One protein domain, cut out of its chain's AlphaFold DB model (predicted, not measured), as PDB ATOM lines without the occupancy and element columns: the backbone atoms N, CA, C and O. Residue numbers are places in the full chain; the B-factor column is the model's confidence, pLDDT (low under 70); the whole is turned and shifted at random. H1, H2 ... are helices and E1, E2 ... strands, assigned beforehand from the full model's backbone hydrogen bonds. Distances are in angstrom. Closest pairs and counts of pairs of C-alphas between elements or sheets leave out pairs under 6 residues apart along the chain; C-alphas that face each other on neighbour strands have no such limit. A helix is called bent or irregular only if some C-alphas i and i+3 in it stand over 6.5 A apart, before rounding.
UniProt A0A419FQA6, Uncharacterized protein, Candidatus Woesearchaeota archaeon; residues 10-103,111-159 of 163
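What this domain is: This is residues 10 to 103 and 111 to 159 of the 163 residues of an uncharacterized protein of Candidatus Woesearchaeota archaeon (UniProt A0A419FQA6). A sheet of four strands has one face covered by three helices side by side and the other face bare: two layers, with H1, H3 and H2 on the sheet E1 E2 E4 E3. H3 lies between H1 and H2, and its first part runs far past the sheet, along the longest axis. The printed part has 143 residues, with H1 E1 E2 H2 E3 E4 H3 along the chain; the sheet is antiparallel and the class mixed. It is compact, with a radius of gyration of the C-alphas of 16.8 A, and spans 56 by 31 by 31 A.

How they stand to each other: Start at H1, residues 14 to 25, irregular, with C-alphas 15 and 18 7.2 A apart; it lies over E1, residues 30 to 35, their closest C-alphas, Asn 24 and Asn 30, being 5.3 A apart. E1 and E2, residues 51 to 58, form a hairpin; look at N 32 and O 54, 2.8 A. H2, residues 63 to 75, lies over E3, residues 79 to 83, with closest C-alphas Cys 73 and Phe 79 at 4.7 A. E3 and E4, residues 91 to 98, form a hairpin, with N 82 and O 95 at 2.8 A; between E2 and E4 find N 55 and O 94, 2.9 A. E2, H2 and E3 make a split strand-helix-strand unit, two strands running the same way with E4 between them, its crossover right-handed. H3, residues 117 to 152, lies over E4. With residues 135 to 146 alone it touches H1, the same way at a shallow tilt of 27 degrees, closest at C-alphas Leu 19 and Asn 142, 4.5 A. Every O i to N i+4 pair is within hydrogen-bond range in H2 and H3, and 6 of 8 in H1.

Where its parts are: Find C-alpha 14 at (-26.592, -17.349, 82.269), where H1 begins. H3 runs 51.8 A from C-alpha 117 at (1.444, -31.089, 75.934) to C-alpha 152 at (-32.571, -3.798, 103.959); E2 spans 23.9 A and E4 23.3 A.

The domain as a whole: Residues 104 to 110 are not printed; C-alphas 103 and 111 are 5.2 A apart across the cut. The link E1 to E2 is long. Residues 41 to 45, 85 to 89 and 156 to 159 have pLDDT under 70.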
ATOM      1  N   GLU A  10     -30.187  -9.953  77.493       81.81
ATOM      2  CA  GLU A  10     -30.056 -10.955  76.421       81.81
ATOM      3  C   GLU A  10     -28.606 -11.310  76.037       81.81
ATOM      4  O   GLU A  10     -28.383 -12.290  75.333       81.81
ATOM      5  N   HIS A  11     -27.623 -10.516  76.471       83.94
ATOM      6  CA  HIS A  11     -26.195 -10.732  76.222       83.94
ATOM      7  C   HIS A  11     -25.409 -11.075  77.495       83.94
ATOM      8  O   HIS A  11     -24.177 -11.093  77.463       83.94
ATOM      9  N   VAL A  12     -26.092 -11.279  78.621       87.88
ATOM     10  CA  VAL A  12     -25.461 -11.644  79.891       87.88
ATOM     11  C   VAL A  12     -25.358 -13.161  79.972       87.88
ATOM     12  O   VAL A  12     -26.331 -13.856  79.705       87.88
ATOM     13  N   ASP A  13     -24.182 -13.662  80.352       90.50
ATOM     14  CA  ASP A  13     -23.965 -15.094  80.561       90.50
ATOM     15  C   ASP A  13     -24.905 -15.629  81.665       90.50
ATOM     16  O   ASP A  13     -25.053 -15.007  82.724       90.50
ATOM     17  N   ASP A  14     -25.515 -16.796  81.432       90.69
ATOM     18  CA  ASP A  14     -26.592 -17.349  82.269       90.69
ATOM     19  C   ASP A  14     -26.236 -17.412  83.767       90.69
ATOM     20  O   ASP A  14     -27.075 -17.110  84.616       90.69
ATOM     21  N   HIS A  15     -24.992 -17.751  84.124       93.12
ATOM     22  CA  HIS A  15     -24.612 -17.957  85.529       93.12
ATOM     23  C   HIS A  15     -24.397 -16.662  86.319       93.12
ATOM     24  O   HIS A  15     -24.345 -16.699  87.549       93.12
ATOM     25  N   VAL A  16     -24.267 -15.517  85.644       95.50
ATOM     26  CA  VAL A  16     -24.194 -14.203  86.303       95.50
ATOM     27  C   VAL A  16     -25.486 -13.406  86.152       95.50
ATOM     28  O   VAL A  16     -25.641 -12.389  86.824       95.50
ATOM     29  N   LEU A  17     -26.424 -13.866  85.319       93.00
ATOM     30  CA  LEU A  17     -27.666 -13.164  85.001       93.00
ATOM     31  C   LEU A  17     -28.469 -12.786  86.250       93.00
ATOM     32  O   LEU A  17     -28.796 -11.613  86.433       93.00
ATOM     33  N   ASP A  18     -28.736 -13.741  87.142       92.44
ATOM     34  CA  ASP A  18     -29.529 -13.477  88.348       92.44
ATOM     35  C   ASP A  18     -28.836 -12.489  89.293       92.44
ATOM     36  O   ASP A  18     -29.479 -11.586  89.834       92.44
ATOM     37  N   LEU A  19     -27.514 -12.611  89.448       95.44
ATOM     38  CA  LEU A  19     -26.716 -11.681  90.246       95.44
ATOM     39  C   LEU A  19     -26.775 -10.270  89.657       95.44
ATOM     40  O   LEU A  19     -26.970  -9.299  90.388       95.44
ATOM     41  N   VAL A  20     -26.656 -10.148  88.335       93.88
ATOM     42  CA  VAL A  20     -26.784  -8.875  87.620       93.88
ATOM     43  C   VAL A  20     -28.168  -8.273  87.842       93.88
ATOM     44  O   VAL A  20     -28.273  -7.102  88.207       93.88
ATOM     45  N   ILE A  21     -29.232  -9.059  87.686       90.69
ATOM     46  CA  ILE A  21     -30.606  -8.602  87.924       90.69
ATOM     47  C   ILE A  21     -30.765  -8.105  89.363       90.69
ATOM     48  O   ILE A  21     -31.231  -6.986  89.574       90.69
ATOM     49  N   ASN A  22     -30.346  -8.896  90.353       92.31
ATOM     50  CA  ASN A  22     -30.521  -8.554  91.762       92.31
ATOM     51  C   ASN A  22     -29.660  -7.362  92.197       92.31
ATOM     52  O   ASN A  22     -30.135  -6.529  92.966       92.31
ATOM     53  N   LEU A  23     -28.453  -7.196  91.652       93.31
ATOM     54  CA  LEU A  23     -27.663  -5.985  91.882       93.31
ATOM     55  C   LEU A  23     -28.376  -4.730  91.355       93.31
ATOM     56  O   LEU A  23     -28.448  -3.746  92.083       93.31
ATOM     57  N   ASN A  24     -28.960  -4.761  90.150       90.25
ATOM     58  CA  ASN A  24     -29.698  -3.607  89.598       90.25
ATOM     59  C   ASN A  24     -31.061  -3.359  90.271       90.25
ATOM     60  O   ASN A  24     -31.654  -2.296  90.085       90.25
ATOM     61  N   ARG A  25     -31.576  -4.312  91.061       87.88
ATOM     62  CA  ARG A  25     -32.766  -4.095  91.903       87.88
ATOM     63  C   ARG A  25     -32.460  -3.220  93.119       87.88
ATOM     64  O   ARG A  25     -33.361  -2.549  93.624       87.88
ATOM     65  N   ILE A  26     -31.210  -3.193  93.586       89.00
ATOM     66  CA  ILE A  26     -30.804  -2.321  94.691       89.00
ATOM     67  C   ILE A  26     -30.792  -0.870  94.187       89.00
ATOM     68  O   ILE A  26     -30.134  -0.570  93.186       89.00
ATOM     69  N   PRO A  27     -31.486   0.072  94.857       86.81
ATOM     70  CA  PRO A  27     -31.572   1.445  94.383       86.81
ATOM     71  C   PRO A  27     -30.194   2.062  94.117       86.81
ATOM     72  O   PRO A  27     -29.299   1.991  94.947       86.81
ATOM     73  N   GLN A  28     -30.022   2.740  92.981       87.00
ATOM     74  CA  GLN A  28     -28.783   3.464  92.644       87.00
ATOM     75  C   GLN A  28     -27.540   2.579  92.440       87.00
ATOM     76  O   GLN A  28     -26.463   3.129  92.198       87.00
ATOM     77  N   ILE A  29     -27.679   1.251  92.478       90.88
ATOM     78  CA  ILE A  29     -26.663   0.334  91.972       90.88
ATOM     79  C   ILE A  29     -26.930   0.101  90.490       90.88
ATOM     80  O   ILE A  29     -28.065  -0.151  90.100       90.88
ATOM     81  N   ASN A  30     -25.890   0.211  89.662       89.06
ATOM     82  CA  ASN A  30     -25.989  -0.110  88.237       89.06
ATOM     83  C   ASN A  30     -24.829  -1.012  87.839       89.06
ATOM     84  O   ASN A  30     -23.671  -0.639  88.065       89.06
ATOM     85  N   THR A  31     -25.121  -2.161  87.234       91.19
ATOM     86  CA  THR A  31     -24.089  -3.022  86.645       91.19
ATOM     87  C   THR A  31     -23.652  -2.495  85.283       91.19
ATOM     88  O   THR A  31     -24.436  -1.884  84.561       91.19
ATOM     89  N   LEU A  32     -22.402  -2.765  84.918       88.38
ATOM     90  CA  LEU A  32     -21.800  -2.375  83.646       88.38
ATOM     91  C   LEU A  32     -21.414  -3.637  82.861       88.38
ATOM     92  O   LEU A  32     -22.261  -4.446  82.526       88.38
ATOM     93  N   THR A  33     -20.141  -3.857  82.551       89.44
ATOM     94  CA  THR A  33     -19.739  -5.056  81.810       89.44
ATOM     95  C   THR A  33     -19.688  -6.287  82.714       89.44
ATOM     96  O   THR A  33     -19.335  -6.207  83.894       89.44
ATOM     97  N   THR A  34     -20.018  -7.444  82.140       92.81
ATOM     98  CA  THR A  34     -20.099  -8.722  82.858       92.81
ATOM     99  C   THR A  34     -19.520  -9.862  82.020       92.81
ATOM    100  O   THR A  34     -19.494  -9.782  80.792       92.81
ATOM    101  N   CYS A  35     -19.036 -10.908  82.682       93.06
ATOM    102  CA  CYS A  35     -18.539 -12.151  82.091       93.06
ATOM    103  C   CYS A  35     -18.560 -13.227  83.184       93.06
ATOM    104  O   CYS A  35     -18.032 -12.978  84.266       93.06
ATOM    105  N   GLU A  36     -19.116 -14.415  82.938       94.88
ATOM    106  CA  GLU A  36     -19.083 -15.496  83.945       94.88
ATOM    107  C   GLU A  36     -17.680 -16.105  84.111       94.88
ATOM    108  O   GLU A  36     -17.350 -16.662  85.158       94.88
ATOM    109  N   GLY A  37     -16.833 -15.938  83.095       93.75
ATOM    110  CA  GLY A  37     -15.518 -16.553  83.000       93.75
ATOM    111  C   GLY A  37     -15.577 -17.872  82.231       93.75
ATOM    112  O   GLY A  37     -16.399 -18.742  82.498       93.75
ATOM    113  N   HIS A  38     -14.673 -18.036  81.272       92.06
ATOM    114  CA  HIS A  38     -14.767 -19.072  80.245       92.06
ATOM    115  C   HIS A  38     -13.453 -19.829  80.102       92.06
ATOM    116  O   HIS A  38     -12.387 -19.220  80.085       92.06
ATOM    117  N   VAL A  39     -13.530 -21.143  79.915       89.25
ATOM    118  CA  VAL A  39     -12.405 -21.968  79.458       89.25
ATOM    119  C   VAL A  39     -12.661 -22.256  77.980       89.25
ATOM    120  O   VAL A  39     -13.483 -23.116  77.661       89.25
ATOM    121  N   PRO A  40     -12.083 -21.478  77.049       79.94
ATOM    122  CA  PRO A  40     -12.320 -21.717  75.641       79.94
ATOM    123  C   PRO A  40     -11.596 -22.991  75.204       79.94
ATOM    124  O   PRO A  40     -10.415 -23.185  75.484       79.94
ATOM    125  N   TYR A  41     -12.299 -23.843  74.462       57.31
ATOM    126  CA  TYR A  41     -11.708 -25.061  73.908       57.31
ATOM    127  C   TYR A  41     -10.702 -24.750  72.775       57.31
ATOM    128  O   TYR A  41      -9.804 -25.546  72.516       57.31
ATOM    129  N   GLU A  42     -10.830 -23.588  72.106       56.78
ATOM    130  CA  GLU A  42     -10.072 -23.231  70.890       56.78
ATOM    131  C   GLU A  42      -9.878 -21.702  70.702       56.78
ATOM    132  O   GLU A  42     -10.423 -21.100  69.775       56.78
ATOM    133  N   PRO A  43      -9.076 -21.020  71.541       53.88
ATOM    134  CA  PRO A  43      -7.844 -20.510  70.937       53.88
ATOM    135  C   PRO A  43      -6.595 -20.692  71.822       53.88
ATOM    136  O   PRO A  43      -6.661 -20.595  73.046       53.88
ATOM    137  N   PRO A  44      -5.419 -20.909  71.198       58.28
ATOM    138  CA  PRO A  44      -4.215 -21.424  71.859       58.28
ATOM    139  C   PRO A  44      -3.494 -20.429  72.785       58.28
ATOM    140  O   PRO A  44      -2.600 -20.835  73.524       58.28
ATOM    141  N   THR A  45      -3.856 -19.146  72.750       64.94
ATOM    142  CA  THR A  45      -3.136 -18.076  73.457       64.94
ATOM    143  C   THR A  45      -3.745 -17.713  74.807       64.94
ATOM    144  O   THR A  45      -3.035 -17.189  75.663       64.94
ATOM    145  N   TRP A  46      -5.034 -17.994  75.012       75.06
ATOM    146  CA  TRP A  46      -5.781 -17.582  76.200       75.06
ATOM    147  C   TRP A  46      -6.612 -18.769  76.715       75.06
ATOM    148  O   TRP A  46      -7.794 -18.882  76.398       75.06
ATOM    149  N   PRO A  47      -5.992 -19.700  77.463       83.44
ATOM    150  CA  PRO A  47      -6.604 -20.979  77.832       83.44
ATOM    151  C   PRO A  47      -7.753 -20.840  78.840       83.44
ATOM    152  O   PRO A  47      -8.534 -21.770  79.008       83.44
ATOM    153  N   ALA A  48      -7.863 -19.693  79.512       89.75
ATOM    154  CA  ALA A  48      -9.001 -19.330  80.341       89.75
ATOM    155  C   ALA A  48      -9.143 -17.805  80.410       89.75
ATOM    156  O   ALA A  48      -8.151 -17.077  80.479       89.75
ATOM    157  N   LYS A  49     -10.383 -17.329  80.397       90.62
ATOM    158  CA  LYS A  49     -10.770 -15.928  80.520       90.62
ATOM    159  C   LYS A  49     -11.475 -15.745  81.856       90.62
ATOM    160  O   LYS A  49     -12.504 -16.378  82.080       90.62
ATOM    161  N   ASP A  50     -10.962 -14.853  82.691       94.06
ATOM    162  CA  ASP A  50     -11.558 -14.523  83.986       94.06
ATOM    163  C   ASP A  50     -13.011 -14.052  83.864       94.06
ATOM    164  O   ASP A  50     -13.439 -13.484  82.850       94.06
ATOM    165  N   GLY A  51     -13.776 -14.306  84.920       95.88
ATOM    166  CA  GLY A  51     -15.101 -13.737  85.098       95.88
ATOM    167  C   GLY A  51     -15.012 -12.364  85.751       95.88
ATOM    168  O   GLY A  51     -14.083 -12.072  86.508       95.88
ATOM    169  N   TRP A  52     -15.985 -11.503  85.479       96.31
ATOM    170  CA  TRP A  52     -16.102 -10.224  86.159       96.31
ATOM    171  C   TRP A  52     -17.535  -9.708  86.182       96.31
ATOM    172  O   TRP A  52     -18.316  -9.949  85.264       96.31
ATOM    173  N   ILE A  53     -17.846  -8.901  87.192       95.94
ATOM    174  CA  ILE A  53     -19.029  -8.040  87.227       95.94
ATOM    175  C   ILE A  53     -18.573  -6.657  87.668       95.94
ATOM    176  O   ILE A  53     -18.048  -6.489  88.769       95.94
ATOM    177  N   TYR A  54     -18.783  -5.666  86.807       94.19
ATOM    178  CA  TYR A  54     -18.620  -4.265  87.171       94.19
ATOM    179  C   TYR A  54     -19.942  -3.699  87.662       94.19
ATOM    180  O   TYR A  54     -20.985  -3.933  87.051       94.19
ATOM    181  N   PHE A  55     -19.896  -2.896  88.717       93.69
ATOM    182  CA  PHE A  55     -21.052  -2.146  89.181       93.69
ATOM    183  C   PHE A  55     -20.648  -0.808  89.791       93.69
ATOM    184  O   PHE A  55     -19.492  -0.569  90.142       93.69
ATOM    185  N   THR A  56     -21.617   0.088  89.883       92.06
ATOM    186  CA  THR A  56     -21.450   1.431  90.438       92.06
ATOM    187  C   THR A  56     -22.399   1.643  91.591       92.06
ATOM    188  O   THR A  56     -23.504   1.108  91.567       92.06
ATOM    189  N   ILE A  57     -21.973   2.433  92.573       91.62
ATOM    190  CA  ILE A  57     -22.791   2.830  93.719       91.62
ATOM    191  C   ILE A  57     -22.546   4.312  94.055       91.62
ATOM    192  O   ILE A  57     -21.504   4.858  93.674       91.62
ATOM    193  N   PRO A  58     -23.452   4.980  94.790       90.31
ATOM    194  CA  PRO A  58     -23.170   6.291  95.369       90.31
ATOM    195  C   PRO A  58     -22.032   6.220  96.393       90.31
ATOM    196  O   PRO A  58     -21.950   5.270  97.171       90.31
ATOM    197  N   GLU A  59     -21.190   7.249  96.424       88.38
ATOM    198  CA  GLU A  59     -20.052   7.322  97.341       88.38
ATOM    199  C   GLU A  59     -20.485   7.177  98.807       88.38
ATOM    200  O   GLU A  59     -21.355   7.900  99.300       88.38
ATOM    201  N   GLY A  60     -19.868   6.224  99.508       86.06
ATOM    202  CA  GLY A  60     -20.123   5.970 100.925       86.06
ATOM    203  C   GLY A  60     -21.463   5.297 101.252       86.06
ATOM    204  O   GLY A  60     -21.724   5.074 102.440       86.06
ATOM    205  N   ALA A  61     -22.279   4.960 100.249       89.19
ATOM    206  CA  ALA A  61     -23.498   4.170 100.405       89.19
ATOM    207  C   ALA A  61     -23.193   2.662 100.478       89.19
ATOM    208  O   ALA A  61     -22.087   2.220 100.180       89.19
ATOM    209  N   TYR A  62     -24.188   1.867 100.889       92.00
ATOM    210  CA  TYR A  62     -24.160   0.396 100.824       92.00
ATOM    211  C   TYR A  62     -22.922  -0.270 101.452       92.00
ATOM    212  O   TYR A  62     -22.476  -1.323 100.998       92.00
ATOM    213  N   ARG A  63     -22.378   0.318 102.525       92.12
ATOM    214  CA  ARG A  63     -21.170  -0.185 103.206       92.12
ATOM    215  C   ARG A  63     -21.308  -1.636 103.666       92.12
ATOM    216  O   ARG A  63     -20.367  -2.402 103.510       92.12
ATOM    217  N   ASP A  64     -22.480  -2.018 104.168       93.25
ATOM    218  CA  ASP A  64     -22.735  -3.381 104.653       93.25
ATOM    219  C   ASP A  64     -22.769  -4.405 103.508       93.25
ATOM    220  O   ASP A  64     -22.249  -5.514 103.650       93.25
ATOM    221  N   LEU A  65     -23.311  -4.021 102.346       95.44
ATOM    222  CA  LEU A  65     -23.243  -4.837 101.132       95.44
ATOM    223  C   LEU A  65     -21.788  -5.002 100.689       95.44
ATOM    224  O   LEU A  65     -21.350  -6.123 100.452       95.44
ATOM    225  N   LEU A  66     -21.028  -3.905 100.611       95.81
ATOM    226  CA  LEU A  66     -19.617  -3.953 100.222       95.81
ATOM    227  C   LEU A  66     -18.792  -4.832 101.162       95.81
ATOM    228  O   LEU A  66     -18.007  -5.641 100.681       95.81
ATOM    229  N   LEU A  67     -19.008  -4.725 102.475       95.50
ATOM    230  CA  LEU A  67     -18.341  -5.571 103.460       95.50
ATOM    231  C   LEU A  67     -18.713  -7.046 103.270       95.50
ATOM    232  O   LEU A  67     -17.844  -7.909 103.329       95.50
ATOM    233  N   THR A  68     -19.985  -7.344 102.996       95.56
ATOM    234  CA  THR A  68     -20.447  -8.716 102.725       95.56
ATOM    235  C   THR A  68     -19.771  -9.296 101.479       95.56
ATOM    236  O   THR A  68     -19.275 -10.422 101.508       95.56
ATOM    237  N   LEU A  69     -19.701  -8.517 100.395       96.75
ATOM    238  CA  LEU A  69     -19.028  -8.914  99.155       96.75
ATOM    239  C   LEU A  69     -17.514  -9.075  99.357       96.75
ATOM    240  O   LEU A  69     -16.913 -10.001  98.814       96.75
ATOM    241  N   GLU A  70     -16.895  -8.197 100.146       96.38
ATOM    242  CA  GLU A  70     -15.474  -8.264 100.480       96.38
ATOM    243  C   GLU A  70     -15.149  -9.528 101.283       96.38
ATOM    244  O   GLU A  70     -14.233 -10.259 100.906       96.38
ATOM    245  N   LEU A  71     -15.924  -9.830 102.329       96.56
ATOM    246  CA  LEU A  71     -15.762 -11.045 103.133       96.56
ATOM    247  C   LEU A  71     -15.915 -12.306 102.276       96.56
ATOM    248  O   LEU A  71     -15.071 -13.197 102.347       96.56
ATOM    249  N   PHE A  72     -16.924 -12.349 101.398       97.19
ATOM    250  CA  PHE A  72     -17.088 -13.453 100.451       97.19
ATOM    251  C   PHE A  72     -15.837 -13.664  99.585       97.19
ATOM    252  O   PHE A  72     -15.391 -14.800  99.398       97.19
ATOM    253  N   CYS A  73     -15.264 -12.576  99.057       96.69
ATOM    254  CA  CYS A  73     -14.058 -12.641  98.234       96.69
ATOM    255  C   CYS A  73     -12.829 -13.062  99.055       96.69
ATOM    256  O   CYS A  73     -11.990 -13.801  98.561       96.69
ATOM    257  N   GLN A  74     -12.717 -12.652 100.321       94.50
ATOM    258  CA  GLN A  74     -11.609 -13.062 101.194       94.50
ATOM    259  C   GLN A  74     -11.637 -14.563 101.526       94.50
ATOM    260  O   GLN A  74     -10.581 -15.181 101.671       94.50
ATOM    261  N   GLU A  75     -12.824 -15.168 101.618       95.50
ATOM    262  CA  GLU A  75     -12.986 -16.606 101.870       95.50
ATOM    263  C   GLU A  75     -12.629 -17.484 100.659       95.50
ATOM    264  O   GLU A  75     -12.338 -18.673 100.815       95.50
ATOM    265  N   ARG A  76     -12.636 -16.917  99.447       94.25
ATOM    266  CA  ARG A  76     -12.366 -17.626  98.191       94.25
ATOM    267  C   ARG A  76     -11.173 -16.992  97.493       94.25
ATOM    268  O   ARG A  76     -11.297 -15.960  96.854       94.25
ATOM    269  N   ASN A  77     -10.026 -17.665  97.521       92.25
ATOM    270  CA  ASN A  77      -8.758 -17.167  96.964       92.25
ATOM    271  C   ASN A  77      -8.743 -16.893  95.442       92.25
ATOM    272  O   ASN A  77      -7.710 -16.494  94.914       92.25
ATOM    273  N   TYR A  78      -9.846 -17.147  94.745       94.56
ATOM    274  CA  TYR A  78     -10.051 -16.884  93.323       94.56
ATOM    275  C   TYR A  78     -11.113 -15.816  93.058       94.56
ATOM    276  O   TYR A  78     -11.433 -15.560  91.905       94.56
ATOM    277  N   PHE A  79     -11.669 -15.200  94.100       97.62
ATOM    278  CA  PHE A  79     -12.533 -14.036  93.985       97.62
ATOM    279  C   PHE A  79     -11.838 -12.804  94.557       97.62
ATOM    280  O   PHE A  79     -11.159 -12.866  95.579       97.62
ATOM    281  N   ALA A  80     -12.036 -11.657  93.915       97.12
ATOM    282  CA  ALA A  80     -11.520 -10.385  94.401       97.12
ATOM    283  C   ALA A  80     -12.536  -9.268  94.185       97.12
ATOM    284  O   ALA A  80     -13.061  -9.108  93.084       97.12
ATOM    285  N   LEU A  81     -12.749  -8.445  95.213       97.06
ATOM    286  CA  LEU A  81     -13.465  -7.179  95.097       97.06
ATOM    287  C   LEU A  81     -12.450  -6.043  94.955       97.06
ATOM    288  O   LEU A  81     -11.587  -5.847  95.809       97.06
ATOM    289  N   ARG A  82     -12.547  -5.282  93.867       94.62
ATOM    290  CA  ARG A  82     -11.638  -4.182  93.541       94.62
ATOM    291  C   ARG A  82     -12.428  -2.884  93.426       94.62
ATOM    292  O   ARG A  82     -13.414  -2.828  92.696       94.62
ATOM    293  N   ASN A  83     -11.977  -1.825  94.097       91.81
ATOM    294  CA  ASN A  83     -12.476  -0.467  93.863       91.81
ATOM    295  C   ASN A  83     -11.675   0.161  92.713       91.81
ATOM    296  O   ASN A  83     -10.466   0.374  92.823       91.81
ATOM    297  N   ILE A  84     -12.347   0.444  91.600       83.56
ATOM    298  CA  ILE A  84     -11.741   0.872  90.331       83.56
ATOM    299  C   ILE A  84     -11.950   2.373  90.124       83.56
ATOM    300  O   ILE A  84     -12.247   2.812  89.027       83.56
ATOM    301  N   ARG A  85     -11.775   3.164  91.191       67.75
ATOM    302  CA  ARG A  85     -11.799   4.640  91.228       67.75
ATOM    303  C   ARG A  85     -13.060   5.323  90.662       67.75
ATOM    304  O   ARG A  85     -13.688   4.938  89.688       67.75
ATOM    305  N   SER A  86     -13.405   6.436  91.298       58.78
ATOM    306  CA  SER A  86     -14.575   7.249  90.975       58.78
ATOM    307  C   SER A  86     -14.549   7.808  89.540       58.78
ATOM    308  O   SER A  86     -13.682   8.607  89.184       58.78
ATOM    309  N   VAL A  87     -15.516   7.396  88.710       57.09
ATOM    310  CA  VAL A  87     -15.703   7.882  87.324       57.09
ATOM    311  C   VAL A  87     -16.312   9.295  87.309       57.09
ATOM    312  O   VAL A  87     -16.165  10.036  86.337       57.09
ATOM    313  N   LYS A  88     -16.993   9.689  88.398       63.00
ATOM    314  CA  LYS A  88     -17.629  10.999  88.608       63.00
ATOM    315  C   LYS A  88     -17.663  11.328  90.100       63.00
ATOM    316  O   LYS A  88     -17.928  10.408  90.869       63.00
ATOM    317  N   PRO A  89     -17.520  12.605  90.509       64.12
ATOM    318  CA  PRO A  89     -17.695  12.982  91.910       64.12
ATOM    319  C   PRO A  89     -19.015  12.401  92.436       64.12
ATOM    320  O   PRO A  89     -20.043  12.554  91.776       64.12
ATOM    321  N   MET A  90     -18.964  11.727  93.591       80.88
ATOM    322  CA  MET A  90     -20.087  11.047  94.257       80.88
ATOM    323  C   MET A  90     -20.507   9.665  93.715       80.88
ATOM    324  O   MET A  90     -21.488   9.113  94.210       80.88
ATOM    325  N   ILE A  91     -19.801   9.077  92.738       86.12
ATOM    326  CA  ILE A  91     -20.034   7.688  92.290       86.12
ATOM    327  C   ILE A  91     -18.743   6.879  92.407       86.12
ATOM    328  O   ILE A  91     -17.708   7.265  91.857       86.12
ATOM    329  N   GLU A  92     -18.825   5.731  93.070       90.31
ATOM    330  CA  GLU A  92     -17.762   4.732  93.161       90.31
ATOM    331  C   GLU A  92     -18.013   3.590  92.170       90.31
ATOM    332  O   GLU A  92     -19.153   3.276  91.823       90.31
ATOM    333  N   SER A  93     -16.936   2.986  91.670       91.81
ATOM    334  CA  SER A  93     -16.992   1.863  90.730       91.81
ATOM    335  C   SER A  93     -16.253   0.675  91.313       91.81
ATOM    336  O   SER A  93     -15.115   0.799  91.759       91.81
ATOM    337  N   PHE A  94     -16.907  -0.475  91.289       94.50
ATOM    338  CA  PHE A  94     -16.410  -1.718  91.845       94.50
ATOM    339  C   PHE A  94     -16.382  -2.800  90.773       94.50
ATOM    340  O   PHE A  94     -17.170  -2.789  89.826       94.50
ATOM    341  N   GLN A  95     -15.462  -3.740  90.942       96.06
ATOM    342  CA  GLN A  95     -15.361  -4.947  90.140       96.06
ATOM    343  C   GLN A  95     -15.240  -6.141  91.073       96.06
ATOM    344  O   GLN A  95     -14.326  -6.184  91.896       96.06
ATOM    345  N   ILE A  96     -16.125  -7.116  90.906       97.44
ATOM    346  CA  ILE A  96     -15.899  -8.471  91.410       97.44
ATOM    347  C   ILE A  96     -15.228  -9.241  90.280       97.44
ATOM    348  O   ILE A  96     -15.761  -9.265  89.171       97.44
ATOM    349  N   VAL A  97     -14.064  -9.829  90.533       96.88
ATOM    350  CA  VAL A  97     -13.315 -10.658  89.578       96.88
ATOM    351  C   VAL A  97     -13.319 -12.097  90.064       96.88
ATOM    352  O   VAL A  97     -13.111 -12.323  91.253       96.88
ATOM    353  N   ALA A  98     -13.524 -13.036  89.145       97.19
ATOM    354  CA  ALA A  98     -13.351 -14.465  89.355       97.19
ATOM    355  C   ALA A  98     -12.166 -14.958  88.512       97.19
ATOM    356  O   ALA A  98     -12.242 -14.995  87.283       97.19
ATOM    357  N   GLU A  99     -11.065 -15.292  89.173       95.50
ATOM    358  CA  GLU A  99      -9.753 -15.498  88.566       95.50
ATOM    359  C   GLU A  99      -9.459 -16.982  88.306       95.50
ATOM    360  O   GLU A  99      -9.599 -17.853  89.178       95.50
ATOM    361  N   TYR A 100      -8.978 -17.271  87.100       94.81
ATOM    362  CA  TYR A 100      -8.329 -18.535  86.779       94.81
ATOM    363  C   TYR A 100      -6.848 -18.511  87.174       94.81
ATOM    364  O   TYR A 100      -6.281 -17.489  87.556       94.81
ATOM    365  N   GLU A 101      -6.196 -19.671  87.091       92.06
ATOM    366  CA  GLU A 101      -4.743 -19.745  87.239       92.06
ATOM    367  C   GLU A 101      -4.062 -18.858  86.176       92.06
ATOM    368  O   GLU A 101      -4.374 -18.997  84.985       92.06
ATOM    369  N   PRO A 102      -3.121 -17.973  86.556       90.12
ATOM    370  CA  PRO A 102      -2.421 -17.131  85.598       90.12
ATOM    371  C   PRO A 102      -1.729 -17.967  84.517       90.12
ATOM    372  O   PRO A 102      -0.946 -18.868  84.806       90.12
ATOM    373  N   HIS A 103      -1.997 -17.647  83.255       88.75
ATOM    374  CA  HIS A 103      -1.306 -18.222  82.095       88.75
ATOM    375  C   HIS A 103      -0.345 -17.217  81.438       88.75
ATOM    376  O   HIS A 103       0.299 -17.539  80.439       88.75
ATOM    377  N   LEU A 111       2.899 -18.015  79.481       88.88
ATOM    378  CA  LEU A 111       3.402 -19.177  80.215       88.88
ATOM    379  C   LEU A 111       2.796 -20.471  79.677       88.88
ATOM    380  O   LEU A 111       3.486 -21.487  79.627       88.88
ATOM    381  N   PHE A 112       1.534 -20.432  79.248       89.56
ATOM    382  CA  PHE A 112       0.817 -21.596  78.733       89.56
ATOM    383  C   PHE A 112       1.436 -22.133  77.438       89.56
ATOM    384  O   PHE A 112       1.651 -23.337  77.305       89.56
ATOM    385  N   GLU A 113       1.815 -21.258  76.506       88.38
ATOM    386  CA  GLU A 113       2.472 -21.671  75.262       88.38
ATOM    387  C   GLU A 113       3.836 -22.331  75.489       88.38
ATOM    388  O   GLU A 113       4.209 -23.224  74.724       88.38
ATOM    389  N   LYS A 114       4.539 -21.946  76.562       89.12
ATOM    390  CA  LYS A 114       5.836 -22.514  76.961       89.12
ATOM    391  C   LYS A 114       5.715 -23.903  77.606       89.12
ATOM    392  O   LYS A 114       6.735 -24.568  77.794       89.12
ATOM    393  N   MET A 115       4.508 -24.354  77.959       90.06
ATOM    394  CA  MET A 115       4.281 -25.689  78.523       90.06
ATOM    395  C   MET A 115       4.355 -26.776  77.441       90.06
ATOM    396  O   MET A 115       3.978 -26.563  76.289       90.06
ATOM    397  N   ASN A 116       4.786 -27.979  77.829       91.75
ATOM    398  CA  ASN A 116       4.625 -29.172  76.995       91.75
ATOM    399  C   ASN A 116       3.155 -29.642  76.974       91.75
ATOM    400  O   ASN A 116       2.332 -29.170  77.762       91.75
ATOM    401  N   ASP A 117       2.824 -30.603  76.108       90.44
ATOM    402  CA  ASP A 117       1.444 -31.089  75.934       90.44
ATOM    403  C   ASP A 117       0.815 -31.609  77.236       90.44
ATOM    404  O   ASP A 117      -0.353 -31.346  77.520       90.44
ATOM    405  N   ALA A 118       1.602 -32.302  78.067       92.06
ATOM    406  CA  ALA A 118       1.147 -32.784  79.369       92.06
ATOM    407  C   ALA A 118       0.806 -31.624  80.324       92.06
ATOM    408  O   ALA A 118      -0.213 -31.671  81.012       92.06
ATOM    409  N   GLY A 119       1.622 -30.567  80.337       92.62
ATOM    410  CA  GLY A 119       1.391 -29.360  81.126       92.62
ATOM    411  C   GLY A 119       0.160 -28.587  80.659       92.62
ATOM    412  O   GLY A 119      -0.665 -28.211  81.490       92.62
ATOM    413  N   LYS A 120      -0.022 -28.433  79.340       90.50
ATOM    414  CA  LYS A 120      -1.217 -27.797  78.759       90.50
ATOM    415  C   LYS A 120      -2.491 -28.559  79.112       90.50
ATOM    416  O   LYS A 120      -3.470 -27.952  79.538       90.50
ATOM    417  N   LYS A 121      -2.464 -29.892  79.010       90.88
ATOM    418  CA  LYS A 121      -3.586 -30.746  79.418       90.88
ATOM    419  C   LYS A 121      -3.913 -30.577  80.905       90.88
ATOM    420  O   LYS A 121      -5.067 -30.354  81.251       90.88
ATOM    421  N   ALA A 122      -2.899 -30.625  81.770       92.56
ATOM    422  CA  ALA A 122      -3.088 -30.453  83.208       92.56
ATOM    423  C   ALA A 122      -3.612 -29.051  83.570       92.56
ATOM    424  O   ALA A 122      -4.374 -28.917  84.525       92.56
ATOM    425  N   TYR A 123      -3.210 -28.007  82.834       92.44
ATOM    426  CA  TYR A 123      -3.757 -26.661  82.999       92.44
ATOM    427  C   TYR A 123      -5.259 -26.644  82.697       92.44
ATOM    428  O   TYR A 123      -6.029 -26.192  83.537       92.44
ATOM    429  N   PHE A 124      -5.689 -27.196  81.555       91.31
ATOM    430  CA  PHE A 124      -7.113 -27.265  81.210       91.31
ATOM    431  C   PHE A 124      -7.928 -28.052  82.240       91.31
ATOM    432  O   PHE A 124      -8.997 -27.603  82.635       91.31
ATOM    433  N   GLU A 125      -7.414 -29.175  82.741       92.56
ATOM    434  CA  GLU A 125      -8.087 -29.942  83.798       92.56
ATOM    435  C   GLU A 125      -8.305 -29.103  85.071       92.56
ATOM    436  O   GLU A 125      -9.395 -29.123  85.645       92.56
ATOM    437  N   ARG A 126      -7.305 -28.318  85.496       94.62
ATOM    438  CA  ARG A 126      -7.448 -27.396  86.636       94.62
ATOM    439  C   ARG A 126      -8.367 -26.217  86.321       94.62
ATOM    440  O   ARG A 126      -9.150 -25.828  87.184       94.62
ATOM    441  N   ALA A 127      -8.303 -25.675  85.107       93.56
ATOM    442  CA  ALA A 127      -9.169 -24.588  84.664       93.56
ATOM    443  C   ALA A 127     -10.643 -25.020  84.645       93.56
ATOM    444  O   ALA A 127     -11.495 -24.279  85.115       93.56
ATOM    445  N   GLU A 128     -10.952 -26.239  84.207       93.50
ATOM    446  CA  GLU A 128     -12.311 -26.797  84.245       93.50
ATOM    447  C   GLU A 128     -12.827 -27.015  85.673       93.50
ATOM    448  O   GLU A 128     -14.005 -26.787  85.962       93.50
ATOM    449  N   ILE A 129     -11.954 -27.431  86.599       95.62
ATOM    450  CA  ILE A 129     -12.299 -27.488  88.028       95.62
ATOM    451  C   ILE A 129     -12.607 -26.077  88.536       95.62
ATOM    452  O   ILE A 129     -13.682 -25.854  89.094       95.62
ATOM    453  N   ARG A 130     -11.716 -25.115  88.270       96.38
ATOM    454  CA  ARG A 130     -11.892 -23.712  88.661       96.38
ATOM    455  C   ARG A 130     -13.153 -23.105  88.061       96.38
ATOM    456  O   ARG A 130     -13.846 -22.369  88.751       96.38
ATOM    457  N   ARG A 131     -13.509 -23.445  86.822       95.75
ATOM    458  CA  ARG A 131     -14.752 -22.990  86.195       95.75
ATOM    459  C   ARG A 131     -15.951 -23.374  87.054       95.75
ATOM    460  O   ARG A 131     -16.751 -22.514  87.387       95.75
ATOM    461  N   LYS A 132     -16.052 -24.633  87.487       96.25
ATOM    462  CA  LYS A 132     -17.154 -25.085  88.359       96.25
ATOM    463  C   LYS A 132     -17.196 -24.322  89.685       96.25
ATOM    464  O   LYS A 132     -18.276 -23.940  90.122       96.25
ATOM    465  N   GLU A 133     -16.036 -24.084  90.298       97.19
ATOM    466  CA  GLU A 133     -15.918 -23.287  91.529       97.19
ATOM    467  C   GLU A 133     -16.395 -21.842  91.318       97.19
ATOM    468  O   GLU A 133     -17.152 -21.316  92.130       97.19
ATOM    469  N   ILE A 134     -16.000 -21.220  90.204       97.56
ATOM    470  CA  ILE A 134     -16.398 -19.860  89.823       97.56
ATOM    471  C   ILE A 134     -17.909 -19.770  89.598       97.56
ATOM    472  O   ILE A 134     -18.550 -18.892  90.172       97.56
ATOM    473  N   LEU A 135     -18.491 -20.685  88.815       96.69
ATOM    474  CA  LEU A 135     -19.932 -20.687  88.540       96.69
ATOM    475  C   LEU A 135     -20.751 -20.857  89.826       96.69
ATOM    476  O   LEU A 135     -21.736 -20.149  90.026       96.69
ATOM    477  N   GLN A 136     -20.316 -21.741  90.732       97.19
ATOM    478  CA  GLN A 136     -20.941 -21.860  92.049       97.19
ATOM    479  C   GLN A 136     -20.764 -20.578  92.870       97.19
ATOM    480  O   GLN A 136     -21.708 -20.119  93.504       97.19
ATOM    481  N   GLY A 137     -19.581 -19.964  92.831       97.69
ATOM    482  CA  GLY A 137     -19.320 -18.711  93.529       97.69
ATOM    483  C   GLY A 137     -20.210 -17.557  93.061       97.69
ATOM    484  O   GLY A 137     -20.676 -16.786  93.896       97.69
ATOM    485  N   TRP A 138     -20.528 -17.467  91.764       98.00
ATOM    486  CA  TRP A 138     -21.513 -16.500  91.261       98.00
ATOM    487  C   TRP A 138     -22.911 -16.740  91.835       98.00
ATOM    488  O   TRP A 138     -23.568 -15.792  92.271       98.00
ATOM    489  N   SER A 139     -23.341 -18.002  91.905       97.38
ATOM    490  CA  SER A 139     -24.611 -18.377  92.534       97.38
ATOM    491  C   SER A 139     -24.637 -18.042  94.030       97.38
ATOM    492  O   SER A 139     -25.640 -17.531  94.531       97.38
ATOM    493  N   ASP A 140     -23.548 -18.303  94.755       97.69
ATOM    494  CA  ASP A 140     -23.442 -17.998  96.185       97.69
ATOM    495  C   ASP A 140     -23.470 -16.477  96.432       97.69
ATOM    496  O   ASP A 140     -24.161 -16.003  97.337       97.69
ATOM    497  N   LEU A 141     -22.776 -15.695  95.596       97.19
ATOM    498  CA  LEU A 141     -22.824 -14.229  95.621       97.19
ATOM    499  C   LEU A 141     -24.239 -13.704  95.394       97.19
ATOM    500  O   LEU A 141     -24.684 -12.808  96.109       97.19
ATOM    501  N   ASN A 142     -24.960 -14.274  94.425       97.19
ATOM    502  CA  ASN A 142     -26.354 -13.923  94.181       97.19
ATOM    503  C   ASN A 142     -27.216 -14.139  95.431       97.19
ATOM    504  O   ASN A 142     -27.984 -13.256  95.811       97.19
ATOM    505  N   ALA A 143     -27.048 -15.274  96.113       96.50
ATOM    506  CA  ALA A 143     -27.779 -15.558  97.343       96.50
ATOM    507  C   ALA A 143     -27.496 -14.514  98.442       96.50
ATOM    508  O   ALA A 143     -28.427 -14.087  99.125       96.50
ATOM    509  N   LEU A 144     -26.249 -14.051  98.581       96.31
ATOM    510  CA  LEU A 144     -25.891 -12.986  99.526       96.31
ATOM    511  C   LEU A 144     -26.536 -11.641  99.169       96.31
ATOM    512  O   LEU A 144     -27.035 -10.943 100.050       96.31
ATOM    513  N   VAL A 145     -26.575 -11.285  97.882       95.31
ATOM    514  CA  VAL A 145     -27.245 -10.061  97.412       95.31
ATOM    515  C   VAL A 145     -28.753 -10.131  97.668       95.31
ATOM    516  O   VAL A 145     -29.339  -9.167  98.158       95.31
ATOM    517  N   VAL A 146     -29.383 -11.279  97.415       94.12
ATOM    518  CA  VAL A 146     -30.803 -11.519  97.722       94.12
ATOM    519  C   VAL A 146     -31.077 -11.363  99.219       94.12
ATOM    520  O   VAL A 146     -32.006 -10.649  99.597       94.12
ATOM    521  N   GLN A 147     -30.251 -11.964 100.077       94.50
ATOM    522  CA  GLN A 147     -30.367 -11.814 101.531       94.50
ATOM    523  C   GLN A 147     -30.204 -10.354 101.968       94.50
ATOM    524  O   GLN A 147     -30.955  -9.875 102.820       94.50
ATOM    525  N   TYR A 148     -29.263  -9.625 101.360       93.81
ATOM    526  CA  TYR A 148     -29.078  -8.204 101.624       93.81
ATOM    527  C   TYR A 148     -30.343  -7.403 101.298       93.81
ATOM    528  O   TYR A 148     -30.799  -6.631 102.145       93.81
ATOM    529  N   ILE A 149     -30.930  -7.612 100.115       90.12
ATOM    530  CA  ILE A 149     -32.162  -6.930  99.699       90.12
ATOM    531  C   ILE A 149     -33.295  -7.240 100.684       90.12
ATOM    532  O   ILE A 149     -33.906  -6.311 101.199       90.12
ATOM    533  N   GLN A 150     -33.520  -8.515 101.015       90.00
ATOM    534  CA  GLN A 150     -34.571  -8.934 101.954       90.00
ATOM    535  C   GLN A 150     -34.433  -8.291 103.342       90.00
ATOM    536  O   GLN A 150     -35.434  -8.018 104.001       90.00
ATOM    537  N   ALA A 151     -33.202  -8.059 103.798       88.88
ATOM    538  CA  ALA A 151     -32.939  -7.471 105.106       88.88
ATOM    539  C   ALA A 151     -33.010  -5.931 105.125       88.88
ATOM    540  O   ALA A 151     -33.253  -5.359 106.188       88.88
ATOM    541  N   HIS A 152     -32.797  -5.253 103.989       86.12
ATOM    542  CA  HIS A 152     -32.571  -3.798 103.959       86.12
ATOM    543  C   HIS A 152     -33.510  -3.011 103.038       86.12
ATOM    544  O   HIS A 152     -33.558  -1.783 103.131       86.12
ATOM    545  N   ILE A 153     -34.259  -3.674 102.159       80.50
ATOM    546  CA  ILE A 153     -35.203  -3.040 101.236       80.50
ATOM    547  C   ILE A 153     -36.603  -3.541 101.584       80.50
ATOM    548  O   ILE A 153     -36.874  -4.735 101.571       80.50
ATOM    549  N   ALA A 154     -37.486  -2.608 101.943       70.06
ATOM    550  CA  ALA A 154     -38.823  -2.917 102.458       70.06
ATOM    551  C   ALA A 154     -39.795  -3.458 101.391       70.06
ATOM    552  O   ALA A 154     -40.836  -4.015 101.733       70.06
ATOM    553  N   GLU A 155     -39.481  -3.245 100.114       70.12
ATOM    554  CA  GLU A 155     -40.254  -3.726  98.971       70.12
ATOM    555  C   GLU A 155     -39.874  -5.175  98.639       70.12
ATOM    556  O   GLU A 155     -38.730  -5.587  98.818       70.12
ATOM    557  N   ASP A 156     -40.836  -5.949  98.134       59.88
ATOM    558  CA  ASP A 156     -40.589  -7.328  97.711       59.88
ATOM    559  C   ASP A 156     -39.606  -7.367  96.527       59.88
ATOM    560  O   ASP A 156     -39.715  -6.559  95.601       59.88
ATOM    561  N   ILE A 157     -38.673  -8.324  96.521       60.28
ATOM    562  CA  ILE A 157     -37.614  -8.454  95.505       60.28
ATOM    563  C   ILE A 157     -38.189  -8.512  94.093       60.28
ATOM    564  O   ILE A 157     -37.651  -7.892  93.177       60.28
ATOM    565  N   GLU A 158     -39.284  -9.249  93.912       60.91
ATOM    566  CA  GLU A 158     -39.918  -9.415  92.603       60.91
ATOM    567  C   GLU A 158     -40.676  -8.161  92.155       60.91
ATOM    568  O   GLU A 158     -40.917  -7.979  90.961       60.91
ATOM    569  N   SER A 159     -41.001  -7.268  93.094       58.12
ATOM    570  CA  SER A 159     -41.642  -5.980  92.818       58.12
ATOM    571  C   SER A 159     -40.647  -4.868  92.473       58.12
ATOM    572  O   SER A 159     -41.046  -3.848  91.905       58.12
TER     573      SER A 159